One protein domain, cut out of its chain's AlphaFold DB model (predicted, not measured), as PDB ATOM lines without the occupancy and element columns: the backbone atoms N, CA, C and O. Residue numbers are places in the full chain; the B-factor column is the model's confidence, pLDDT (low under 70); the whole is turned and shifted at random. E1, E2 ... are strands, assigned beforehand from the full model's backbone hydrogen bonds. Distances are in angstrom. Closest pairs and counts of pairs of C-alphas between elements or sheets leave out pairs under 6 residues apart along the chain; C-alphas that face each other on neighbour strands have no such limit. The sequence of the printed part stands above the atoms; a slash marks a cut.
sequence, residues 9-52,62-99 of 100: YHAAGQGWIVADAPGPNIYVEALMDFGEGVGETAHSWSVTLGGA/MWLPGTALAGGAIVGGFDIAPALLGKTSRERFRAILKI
ATOM      1  N   TYR A   9      28.709  64.384  19.477       75.69
ATOM      2  CA  TYR A   9      28.192  63.028  19.373       75.69
ATOM      3  C   TYR A   9      27.068  62.992  18.347       75.69
ATOM      4  O   TYR A   9      26.263  63.913  18.263       75.69
ATOM      5  N   HIS A  10      26.990  61.911  17.577       68.44
ATOM      6  CA  HIS A  10      25.895  61.685  16.639       68.44
ATOM      7  C   HIS A  10      25.131  60.426  17.039       68.44
ATOM      8  O   HIS A  10      25.688  59.325  17.028       68.44
ATOM      9  N   ALA A  11      23.856  60.590  17.377       69.12
ATOM     10  CA  ALA A  11      22.948  59.505  17.732       69.12
ATOM     11  C   ALA A  11      21.546  59.807  17.188       69.12
ATOM     12  O   ALA A  11      21.119  60.961  17.179       69.12
ATOM     13  N   ALA A  12      20.851  58.772  16.702       67.06
ATOM     14  CA  ALA A  12      19.510  58.878  16.111       67.06
ATOM     15  C   ALA A  12      19.376  59.967  15.017       67.06
ATOM     16  O   ALA A  12      18.358  60.645  14.918       67.06
ATOM     17  N   GLY A  13      20.425  60.173  14.209       69.94
ATOM     18  CA  GLY A  13      20.435  61.192  13.149       69.94
ATOM     19  C   GLY A  13      20.565  62.641  13.642       69.94
ATOM     20  O   GLY A  13      20.543  63.557  12.826       69.94
ATOM     21  N   GLN A  14      20.739  62.860  14.947       79.81
ATOM     22  CA  GLN A  14      20.928  64.178  15.550       79.81
ATOM     23  C   GLN A  14      22.343  64.346  16.110       79.81
ATOM     24  O   GLN A  14      22.995  63.373  16.499       79.81
ATOM     25  N   GLY A  15      22.821  65.591  16.114       81.00
ATOM     26  CA  GLY A  15      24.075  65.994  16.746       81.00
ATOM     27  C   GLY A  15      23.845  66.433  18.191       81.00
ATOM     28  O   GLY A  15      22.859  67.104  18.489       81.00
ATOM     29  N   TRP A  16      24.765  66.068  19.071       81.12
ATOM     30  CA  TRP A  16      24.698  66.291  20.509       81.12
ATOM     31  C   TRP A  16      26.041  66.790  21.023       81.12
ATOM     32  O   TRP A  16      27.092  66.408  20.510       81.12
ATOM     33  N   ILE A  17      26.006  67.621  22.058       84.12
ATOM     34  CA  ILE A  17      27.191  68.057  22.796       84.12
ATOM     35  C   ILE A  17      27.037  67.640  24.250       84.12
ATOM     36  O   ILE A  17      25.922  67.605  24.776       84.12
ATOM     37  N   VAL A  18      28.151  67.308  24.893       81.94
ATOM     38  CA  VAL A  18      28.147  67.013  26.327       81.94
ATOM     39  C   VAL A  18      27.827  68.293  27.086       81.94
ATOM     40  O   VAL A  18      28.448  69.330  26.855       81.94
ATOM     41  N   ALA A  19      26.830  68.207  27.963       81.69
ATOM     42  CA  ALA A  19      26.467  69.296  28.851       81.69
ATOM     43  C   ALA A  19      27.490  69.420  29.990       81.69
ATOM     44  O   ALA A  19      28.039  68.426  30.468       81.69
ATOM     45  N   ASP A  20      27.725  70.650  30.431       80.69
ATOM     46  CA  ASP A  20      28.547  71.002  31.591       80.69
ATOM     47  C   ASP A  20      27.820  70.788  32.930       80.69
ATOM     48  O   ASP A  20      28.457  70.690  33.979       80.69
ATOM     49  N   ALA A  21      26.493  70.657  32.888       81.50
ATOM     50  CA  ALA A  21      25.637  70.330  34.018       81.50
ATOM     51  C   ALA A  21      24.794  69.069  33.746       81.50
ATOM     52  O   ALA A  21      24.519  68.744  32.585       81.50
ATOM     53  N   PRO A  22      24.339  68.356  34.799       82.06
ATOM     54  CA  PRO A  22      23.393  67.258  34.648       82.06
ATOM     55  C   PRO A  22      22.155  67.690  33.859       82.06
ATOM     56  O   PRO A  22      21.570  68.741  34.115       82.06
ATOM     57  N   GLY A  23      21.752  66.854  32.908       80.94
ATOM     58  CA  GLY A  23      20.599  67.093  32.052       80.94
ATOM     59  C   GLY A  23      19.691  65.869  31.968       80.94
ATOM     60  O   GLY A  23      19.995  64.821  32.536       80.94
ATOM     61  N   PRO A  24      18.583  65.971  31.220       83.31
ATOM     62  CA  PRO A  24      17.614  64.886  31.089       83.31
ATOM     63  C   PRO A  24      18.100  63.747  30.182       83.31
ATOM     64  O   PRO A  24      17.354  62.802  29.962       83.31
ATOM     65  N   ASN A  25      19.305  63.837  29.609       84.62
ATOM     66  CA  ASN A  25      19.822  62.863  28.653       84.62
ATOM     67  C   ASN A  25      21.179  62.315  29.101       84.62
ATOM     68  O   ASN A  25      22.044  63.076  29.534       84.62
ATOM     69  N   ILE A  26      21.384  61.011  28.926       83.62
ATOM     70  CA  ILE A  26      22.653  60.318  29.161       83.62
ATOM     71  C   ILE A  26      23.136  59.710  27.850       83.62
ATOM     72  O   ILE A  26      22.397  58.981  27.192       83.62
ATOM     73  N   TYR A  27      24.398  59.962  27.500       85.06
ATOM     74  CA  TYR A  27      25.095  59.176  26.486       85.06
ATOM     75  C   TYR A  27      25.602  57.869  27.095       85.06
ATOM     76  O   TYR A  27      26.289  57.884  28.117       85.06
ATOM     77  N   VAL A  28      25.292  56.751  26.448       85.88
ATOM     78  CA  VAL A  28      25.789  55.422  26.812       85.88
ATOM     79  C   VAL A  28      26.495  54.804  25.615       85.88
ATOM     80  O   VAL A  28      26.015  54.894  24.484       85.88
ATOM     81  N   GLU A  29      27.631  54.167  25.867       86.56
ATOM     82  CA  GLU A  29      28.373  53.403  24.869       86.56
ATOM     83  C   GLU A  29      28.978  52.160  25.520       86.56
ATOM     84  O   GLU A  29      29.567  52.241  26.597       86.56
ATOM     85  N   ALA A  30      28.856  51.029  24.830       87.38
ATOM     86  CA  ALA A  30      29.560  49.792  25.113       87.38
ATOM     87  C   ALA A  30      30.265  49.343  23.828       87.38
ATOM     88  O   ALA A  30      29.626  49.121  22.796       87.38
ATOM     89  N   LEU A  31      31.595  49.249  23.881       90.56
ATOM     90  CA  LEU A  31      32.400  48.646  22.824       90.56
ATOM     91  C   LEU A  31      32.796  47.247  23.279       90.56
ATOM     92  O   LEU A  31      33.668  47.112  24.137       90.56
ATOM     93  N   MET A  32      32.177  46.239  22.679       91.06
ATOM     94  CA  MET A  32      32.477  44.843  22.964       91.06
ATOM     95  C   MET A  32      33.922  44.501  22.603       91.06
ATOM     96  O   MET A  32      34.522  45.093  21.689       91.06
ATOM     97  N   ASP A  33      34.497  43.558  23.343       91.00
ATOM     98  CA  ASP A  33      35.753  42.924  22.959       91.00
ATOM     99  C   ASP A  33      35.509  41.721  22.036       91.00
ATOM    100  O   ASP A  33      34.389  41.231  21.885       91.00
ATOM    101  N   PHE A  34      36.567  41.253  21.377       90.31
ATOM    102  CA  PHE A  34      36.478  40.102  20.489       90.31
ATOM    103  C   PHE A  34      35.999  38.862  21.237       90.31
ATOM    104  O   PHE A  34      36.577  38.461  22.247       90.31
ATOM    105  N   GLY A  35      34.997  38.192  20.679       89.00
ATOM    106  CA  GLY A  35      34.510  36.943  21.243       89.00
ATOM    107  C   GLY A  35      33.413  37.101  22.297       89.00
ATOM    108  O   GLY A  35      32.888  36.085  22.759       89.00
ATOM    109  N   GLU A  36      33.035  38.326  22.661       90.75
ATOM    110  CA  GLU A  36      31.867  38.557  23.512       90.75
ATOM    111  C   GLU A  36      30.573  38.210  22.754       90.75
ATOM    112  O   GLU A  36      30.401  38.575  21.594       90.75
ATOM    113  N   GLY A  37      29.668  37.461  23.395       88.12
ATOM    114  CA  GLY A  37      28.379  37.080  22.800       88.12
ATOM    115  C   GLY A  37      28.463  36.119  21.605       88.12
ATOM    116  O   GLY A  37      27.487  35.979  20.877       88.12
ATOM    117  N   VAL A  38      29.600  35.454  21.361       91.19
ATOM    118  CA  VAL A  38      29.795  34.619  20.159       91.19
ATOM    119  C   VAL A  38      28.678  33.608  19.945       91.19
ATOM    120  O   VAL A  38      28.426  32.744  20.782       91.19
ATOM    121  N   GLY A  39      28.090  33.664  18.749       88.38
ATOM    122  CA  GLY A  39      27.012  32.771  18.329       88.38
ATOM    123  C   GLY A  39      25.620  33.267  18.716       88.38
ATOM    124  O   GLY A  39      24.633  32.680  18.274       88.38
ATOM    125  N   GLU A  40      25.517  34.359  19.474       89.94
ATOM    126  CA  GLU A  40      24.250  35.032  19.732       89.94
ATOM    127  C   GLU A  40      23.847  35.905  18.538       89.94
ATOM    128  O   GLU A  40      24.667  36.574  17.905       89.94
ATOM    129  N   THR A  41      22.547  35.919  18.245       92.50
ATOM    130  CA  THR A  41      21.939  36.930  17.375       92.50
ATOM    131  C   THR A  41      21.150  37.896  18.244       92.50
ATOM    132  O   THR A  41      20.106  37.537  18.789       92.50
ATOM    133  N   ALA A  42      21.656  39.118  18.391       91.19
ATOM    134  CA  ALA A  42      21.001  40.155  19.169       91.19
ATOM    135  C   ALA A  42      19.902  40.828  18.336       91.19
ATOM    136  O   ALA A  42      20.139  41.277  17.214       91.19
ATOM    137  N   HIS A  43      18.700  40.912  18.907       93.62
ATOM    138  CA  HIS A  43      17.554  41.631  18.333       93.62
ATOM    139  C   HIS A  43      17.253  42.937  19.073       93.62
ATOM    140  O   HIS A  43      16.578  43.816  18.546       93.62
ATOM    141  N   SER A  44      17.764  43.070  20.293       92.44
ATOM    142  CA  SER A  44      17.644  44.263  21.116       92.44
ATOM    143  C   SER A  44      18.759  44.287  22.157       92.44
ATOM    144  O   SER A  44      19.439  43.285  22.390       92.44
ATOM    145  N   TRP A  45      18.963  45.447  22.770       91.81
ATOM    146  CA  TRP A  45      19.879  45.626  23.893       91.81
ATOM    147  C   TRP A  45      19.308  46.649  24.873       91.81
ATOM    148  O   TRP A  45      18.458  47.468  24.515       91.81
ATOM    149  N   SER A  46      19.770  46.605  26.120       91.25
ATOM    150  CA  SER A  46      19.325  47.521  27.171       91.25
ATOM    151  C   SER A  46      20.478  47.952  28.069       91.25
ATOM    152  O   SER A  46      21.512  47.290  28.135       91.25
ATOM    153  N   VAL A  47      20.291  49.071  28.766       90.00
ATOM    154  CA  VAL A  47      21.180  49.536  29.830       90.00
ATOM    155  C   VAL A  47      20.470  49.355  31.157       90.00
ATOM    156  O   VAL A  47      19.394  49.913  31.380       90.00
ATOM    157  N   THR A  48      21.100  48.598  32.047       89.06
ATOM    158  CA  THR A  48      20.615  48.358  33.407       89.06
ATOM    159  C   THR A  48      21.554  49.022  34.406       89.06
ATOM    160  O   THR A  48      22.753  48.749  34.403       89.06
ATOM    161  N   LEU A  49      21.023  49.887  35.273       88.25
ATOM    162  CA  LEU A  49      21.778  50.486  36.377       88.25
ATOM    163  C   LEU A  49      21.521  49.722  37.675       88.25
ATOM    164  O   LEU A  49      20.388  49.347  37.972       88.25
ATOM    165  N   GLY A  50      22.580  49.503  38.459       89.50
ATOM    166  CA  GLY A  50      22.497  48.787  39.737       89.50
ATOM    167  C   GLY A  50      22.231  47.282  39.613       89.50
ATOM    168  O   GLY A  50      21.881  46.653  40.609       89.50
ATOM    169  N   GLY A  51      22.365  46.710  38.412       89.81
ATOM    170  CA  GLY A  51      22.320  45.264  38.203       89.81
ATOM    171  C   GLY A  51      23.630  44.593  38.621       89.81
ATOM    172  O   GLY A  51      24.701  45.192  38.520       89.81
ATOM    173  N   ALA A  52      23.544  43.347  39.077       91.12
ATOM    174  CA  ALA A  52      24.696  42.517  39.408       91.12
ATOM    175  C   ALA A  52      24.845  41.385  38.377       91.12
ATOM    176  O   ALA A  52      23.859  40.694  38.103       91.12
ATOM    177  N   MET A  62      31.633  43.709  28.321       88.50
ATOM    178  CA  MET A  62      30.754  44.815  27.918       88.50
ATOM    179  C   MET A  62      29.387  44.342  27.413       88.50
ATOM    180  O   MET A  62      28.456  45.146  27.331       88.50
ATOM    181  N   TRP A  63      29.243  43.046  27.124       89.25
ATOM    182  CA  TRP A  63      27.980  42.401  26.764       89.25
ATOM    183  C   TRP A  63      27.609  41.280  27.732       89.25
ATOM    184  O   TRP A  63      28.372  40.340  27.941       89.25
ATOM    185  N   LEU A  64      26.395  41.342  28.275       89.44
ATOM    186  CA  LEU A  64      25.807  40.262  29.060       89.44
ATOM    187  C   LEU A  64      24.444  39.900  28.464       89.44
ATOM    188  O   LEU A  64      23.632  40.804  28.242       89.44
ATOM    189  N   PRO A  65      24.143  38.606  28.251       85.56
ATOM    190  CA  PRO A  65      22.789  38.198  27.910       85.56
ATOM    191  C   PRO A  65      21.844  38.554  29.065       85.56
ATOM    192  O   PRO A  65      22.248  38.577  30.228       85.56
ATOM    193  N   GLY A  66      20.564  38.804  28.772       78.50
ATOM    194  CA  GLY A  66      19.608  39.290  29.780       78.50
ATOM    195  C   GLY A  66      19.451  38.378  31.007       78.50
ATOM    196  O   GLY A  66      19.144  38.852  32.093       78.50
ATOM    197  N   THR A  67      19.715  37.078  30.864       85.19
ATOM    198  CA  THR A  67      19.704  36.099  31.964       85.19
ATOM    199  C   THR A  67      20.940  36.163  32.869       85.19
ATOM    200  O   THR A  67      20.924  35.591  33.957       85.19
ATOM    201  N   ALA A  68      22.006  36.845  32.444       89.81
ATOM    202  CA  ALA A  68      23.263  36.988  33.176       89.81
ATOM    203  C   ALA A  68      23.325  38.260  34.042       89.81
ATOM    204  O   ALA A  68      24.392  38.598  34.554       89.81
ATOM    205  N   LEU A  69      22.200  38.952  34.238       91.44
ATOM    206  CA  LEU A  69      22.061  40.093  35.142       91.44
ATOM    207  C   LEU A  69      20.915  39.848  36.131       91.44
ATOM    208  O   LEU A  69      19.831  39.417  35.746       91.44
ATOM    209  N   ALA A  70      21.148  40.144  37.409       92.12
ATOM    210  CA  ALA A  70      20.140  40.108  38.464       92.12
ATOM    211  C   ALA A  70      19.950  41.490  39.093       92.12
ATOM    212  O   ALA A  70      20.915  42.202  39.380       92.12
ATOM    213  N   GLY A  71      18.691  41.831  39.375       92.69
ATOM    214  CA  GLY A  71      18.322  43.112  39.975       92.69
ATOM    215  C   GLY A  71      18.595  44.314  39.063       92.69
ATOM    216  O   GLY A  71      18.762  44.175  37.853       92.69
ATOM    217  N   GLY A  72      18.638  45.502  39.668       91.00
ATOM    218  CA  GLY A  72      18.804  46.769  38.958       91.00
ATOM    219  C   GLY A  72      17.529  47.281  38.286       91.00
ATOM    220  O   GLY A  72      16.450  46.702  38.414       91.00
ATOM    221  N   ALA A  73      17.667  48.402  37.581       89.69
ATOM    222  CA  ALA A  73      16.604  49.021  36.801       89.69
ATOM    223  C   ALA A  73      17.068  49.251  35.362       89.69
ATOM    224  O   ALA A  73      18.121  49.853  35.128       89.69
ATOM    225  N   ILE A  74      16.266  48.794  34.398       89.56
ATOM    226  CA  ILE A  74      16.461  49.137  32.990       89.56
ATOM    227  C   ILE A  74      16.125  50.619  32.827       89.56
ATOM    228  O   ILE A  74      14.997  51.036  33.082       89.56
ATOM    229  N   VAL A  75      17.108  51.406  32.397       87.00
ATOM    230  CA  VAL A  75      16.967  52.858  32.180       87.00
ATOM    231  C   VAL A  75      16.837  53.224  30.703       87.00
ATOM    232  O   VAL A  75      16.668  54.389  30.356       87.00
ATOM    233  N   GLY A  76      16.919  52.230  29.821       87.75
ATOM    234  CA  GLY A  76      16.715  52.393  28.390       87.75
ATOM    235  C   GLY A  76      17.142  51.163  27.602       87.75
ATOM    236  O   GLY A  76      17.814  50.276  28.126       87.75
ATOM    237  N   GLY A  77      16.753  51.116  26.335       88.06
ATOM    238  CA  GLY A  77      17.074  50.029  25.421       88.06
ATOM    239  C   GLY A  77      16.520  50.290  24.029       88.06
ATOM    240  O   GLY A  77      15.701  51.192  23.842       88.06
ATOM    241  N   PHE A  78      17.005  49.525  23.057       89.12
ATOM    242  CA  PHE A  78      16.652  49.688  21.651       89.12
ATOM    243  C   PHE A  78      16.499  48.329  20.991       89.12
ATOM    244  O   PHE A  78      17.365  47.462  21.135       89.12
ATOM    245  N   ASP A  79      15.434  48.192  20.210       92.56
ATOM    246  CA  ASP A  79      15.345  47.152  19.196       92.56
ATOM    247  C   ASP A  79      16.290  47.497  18.042       92.56
ATOM    248  O   ASP A  79      16.450  48.662  17.661       92.56
ATOM    249  N   ILE A  80      16.940  46.479  17.493       89.69
ATOM    250  CA  ILE A  80      17.917  46.610  16.414       89.69
ATOM    251  C   ILE A  80      17.599  45.623  15.294       89.69
ATOM    252  O   ILE A  80      16.947  44.596  15.495       89.69
ATOM    253  N   ALA A  81      18.102  45.916  14.094       90.88
ATOM    254  CA  ALA A  81      18.195  44.881  13.075       90.88
ATOM    255  C   ALA A  81      19.049  43.719  13.625       90.88
ATOM    256  O   ALA A  81      20.038  44.001  14.310       90.88
ATOM    257  N   PRO A  82      18.696  42.450  13.339       92.19
ATOM    258  CA  PRO A  82      19.416  41.303  13.876       92.19
ATOM    259  C   PRO A  82      20.925  41.420  13.636       92.19
ATOM    260  O   PRO A  82      21.368  41.552  12.493       92.19
ATOM    261  N   ALA A  83      21.701  41.374  14.715       89.12
ATOM    262  CA  ALA A  83      23.154  41.471  14.685       89.12
ATOM    263  C   ALA A  83      23.760  40.162  15.199       89.12
ATOM    264  O   ALA A  83      23.579  39.807  16.363       89.12
ATOM    265  N   LEU A  84      24.460  39.437  14.324       91.50
ATOM    266  CA  LEU A  84      25.222  38.255  14.721       91.50
ATOM    267  C   LEU A  84      26.516  38.703  15.406       91.50
ATOM    268  O   LEU A  84      27.354  39.336  14.765       91.50
ATOM    269  N   LEU A  85      26.676  38.348  16.678       90.75
ATOM    270  CA  LEU A  85      27.866  38.656  17.465       90.75
ATOM    271  C   LEU A  85      28.962  37.630  17.144       90.75
ATOM    272  O   LEU A  85      28.793  36.412  17.299       90.75
ATOM    273  N   GLY A  86      30.070  38.123  16.598       87.81
ATOM    274  CA  GLY A  86      31.107  37.308  15.978       87.81
ATOM    275  C   GLY A  86      32.362  37.152  16.830       87.81
ATOM    276  O   GLY A  86      32.721  37.983  17.656       87.81
ATOM    277  N   LYS A  87      33.115  36.075  16.578       90.88
ATOM    278  CA  LYS A  87      34.377  35.812  17.294       90.88
ATOM    279  C   LYS A  87      35.471  36.834  16.977       90.88
ATOM    280  O   LYS A  87      36.369  37.054  17.780       90.88
ATOM    281  N   THR A  88      35.419  37.413  15.782       90.38
ATOM    282  CA  THR A  88      36.437  38.327  15.242       90.38
ATOM    283  C   THR A  88      35.866  39.705  14.919       90.38
ATOM    284  O   THR A  88      36.493  40.466  14.183       90.38
ATOM    285  N   SER A  89      34.676  40.024  15.420       87.00
ATOM    286  CA  SER A  89      34.065  41.345  15.320       87.00
ATOM    287  C   SER A  89      34.034  42.009  16.692       87.00
ATOM    288  O   SER A  89      34.172  41.353  17.722       87.00
ATOM    289  N   ARG A  90      33.953  43.340  16.672       91.19
ATOM    290  CA  ARG A  90      33.719  44.161  17.855       91.19
ATOM    291  C   ARG A  90      32.553  45.068  17.559       91.19
ATOM    292  O   ARG A  90      32.640  45.947  16.698       91.19
ATOM    293  N   GLU A  91      31.468  44.843  18.263       89.62
ATOM    294  CA  GLU A  91      30.249  45.601  18.118       89.62
ATOM    295  C   GLU A  91      30.284  46.797  19.068       89.62
ATOM    296  O   GLU A  91      30.756  46.727  20.204       89.62
ATOM    297  N   ARG A  92      29.804  47.937  18.571       90.12
ATOM    298  CA  ARG A  92      29.644  49.146  19.372       90.12
ATOM    299  C   ARG A  92      28.167  49.472  19.481       90.12
ATOM    300  O   ARG A  92      27.566  49.940  18.513       90.12
ATOM    301  N   PHE A  93      27.620  49.292  20.674       88.38
ATOM    302  CA  PHE A  93      26.271  49.719  21.017       88.38
ATOM    303  C   PHE A  93      26.343  51.095  21.658       88.38
ATOM    304  O   PHE A  93      27.081  51.306  22.617       88.38
ATOM    305  N   ARG A  94      25.611  52.058  21.099       87.81
ATOM    306  CA  ARG A  94      25.589  53.434  21.599       87.81
ATOM    307  C   ARG A  94      24.204  54.028  21.494       87.81
ATOM    308  O   ARG A  94      23.488  53.769  20.525       87.81
ATOM    309  N   ALA A  95      23.860  54.865  22.460       85.12
ATOM    310  CA  ALA A  95      22.606  55.589  22.453       85.12
ATOM    311  C   ALA A  95      22.649  56.849  23.307       85.12
ATOM    312  O   ALA A  95      23.545  57.053  24.123       85.12
ATOM    313  N   ILE A  96      21.615  57.664  23.128       86.69
ATOM    314  CA  ILE A  96      21.264  58.730  24.052       86.69
ATOM    315  C   ILE A  96      19.939  58.344  24.693       86.69
ATOM    316  O   ILE A  96      18.934  58.171  24.007       86.69
ATOM    317  N   LEU A  97      19.973  58.152  26.007       85.38
ATOM    318  CA  LEU A  97      18.827  57.784  26.824       85.38
ATOM    319  C   LEU A  97      18.246  59.041  27.448       85.38
ATOM    320  O   LEU A  97      18.990  59.823  28.036       85.38
ATOM    321  N   LYS A  98      16.928  59.214  27.367       82.88
ATOM    322  CA  LYS A  98      16.233  60.246  28.132       82.88
ATOM    323  C   LYS A  98      15.836  59.671  29.488       82.88
ATOM    324  O   LYS A  98      15.076  58.707  29.530       82.88
ATOM    325  N   ILE A  99      16.318  60.268  30.571       71.38
ATOM    326  CA  ILE A  99      15.808  59.991  31.913       71.38
ATOM    327  C   ILE A  99      14.547  60.839  32.090       71.38
ATOM    328  O   ILE A  99      14.600  62.066  31.959       71.38
TER     329      ILE A  99
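This is residues 9 to 52 and 62 to 99 of the 100 residues of an uncharacterized protein of Mesorhizobium sp (UniProt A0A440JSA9). Three antiparallel strand pairs make up the model: the long ribbon of E3 and E6 lies between the small hairpin of E1 and E2 and the strongly bent ribbon of E4 and E5. The three pairs are joined loosely, with few close C-alpha pairs between one ribbon and the next. The printed part has 82 residues, no named helix and six named strands, E1 to E6 in chain order, in three two-stranded sheets; the class is all strand. The whole is only just compact, close to loose, with a radius of gyration of the C-alphas of 13.8 A and spans of 40 by 30 by 20 A.

E1, residues 9 to 11, and E2, residues 14 to 17, form a hairpin with N 9 and O 16 within hydrogen-bond range at 2.8 A. E3, residues 25 to 31, is antiparallel to E6, residues 92 to 98, at 168 degrees, with N 28 and O 95 at 2.9 A. The closest C-alphas of E1 and E6 are those of Ala 11 and Ala 95, 6.1 A apart. E4, residues 41 to 49, is antiparallel to E5, residues 73 to 84, at 163 degrees, with N 47 and O 76 at 2.8 A. E4 bends by 62 degrees at residue 44, and E5 by 90 degrees at residue 81. The closest C-alphas of E5 and E6 are those of Gly 76 and Leu 97, 6.0 A apart. E4 and E6 are near each other; E3 and E5 are apart.

E1 begins with C-alpha 9 at (28.192, 63.028, 19.373). E3 measures 19.9 A, E4 23.3 A, E5 26.0 A and E6 19.5 A. E6 ends with C-alpha 98 at (16.233, 60.246, 28.132).

The C-alphas of Ala 21 and Gly 39 are the two farthest apart, 40.7 A. Residues 53 to 61 are not printed, and C-alphas 52 and 62 are 13.2 A apart across the cut. Of the links printed whole, none is long. Residues 10 to 13 have pLDDT under 70.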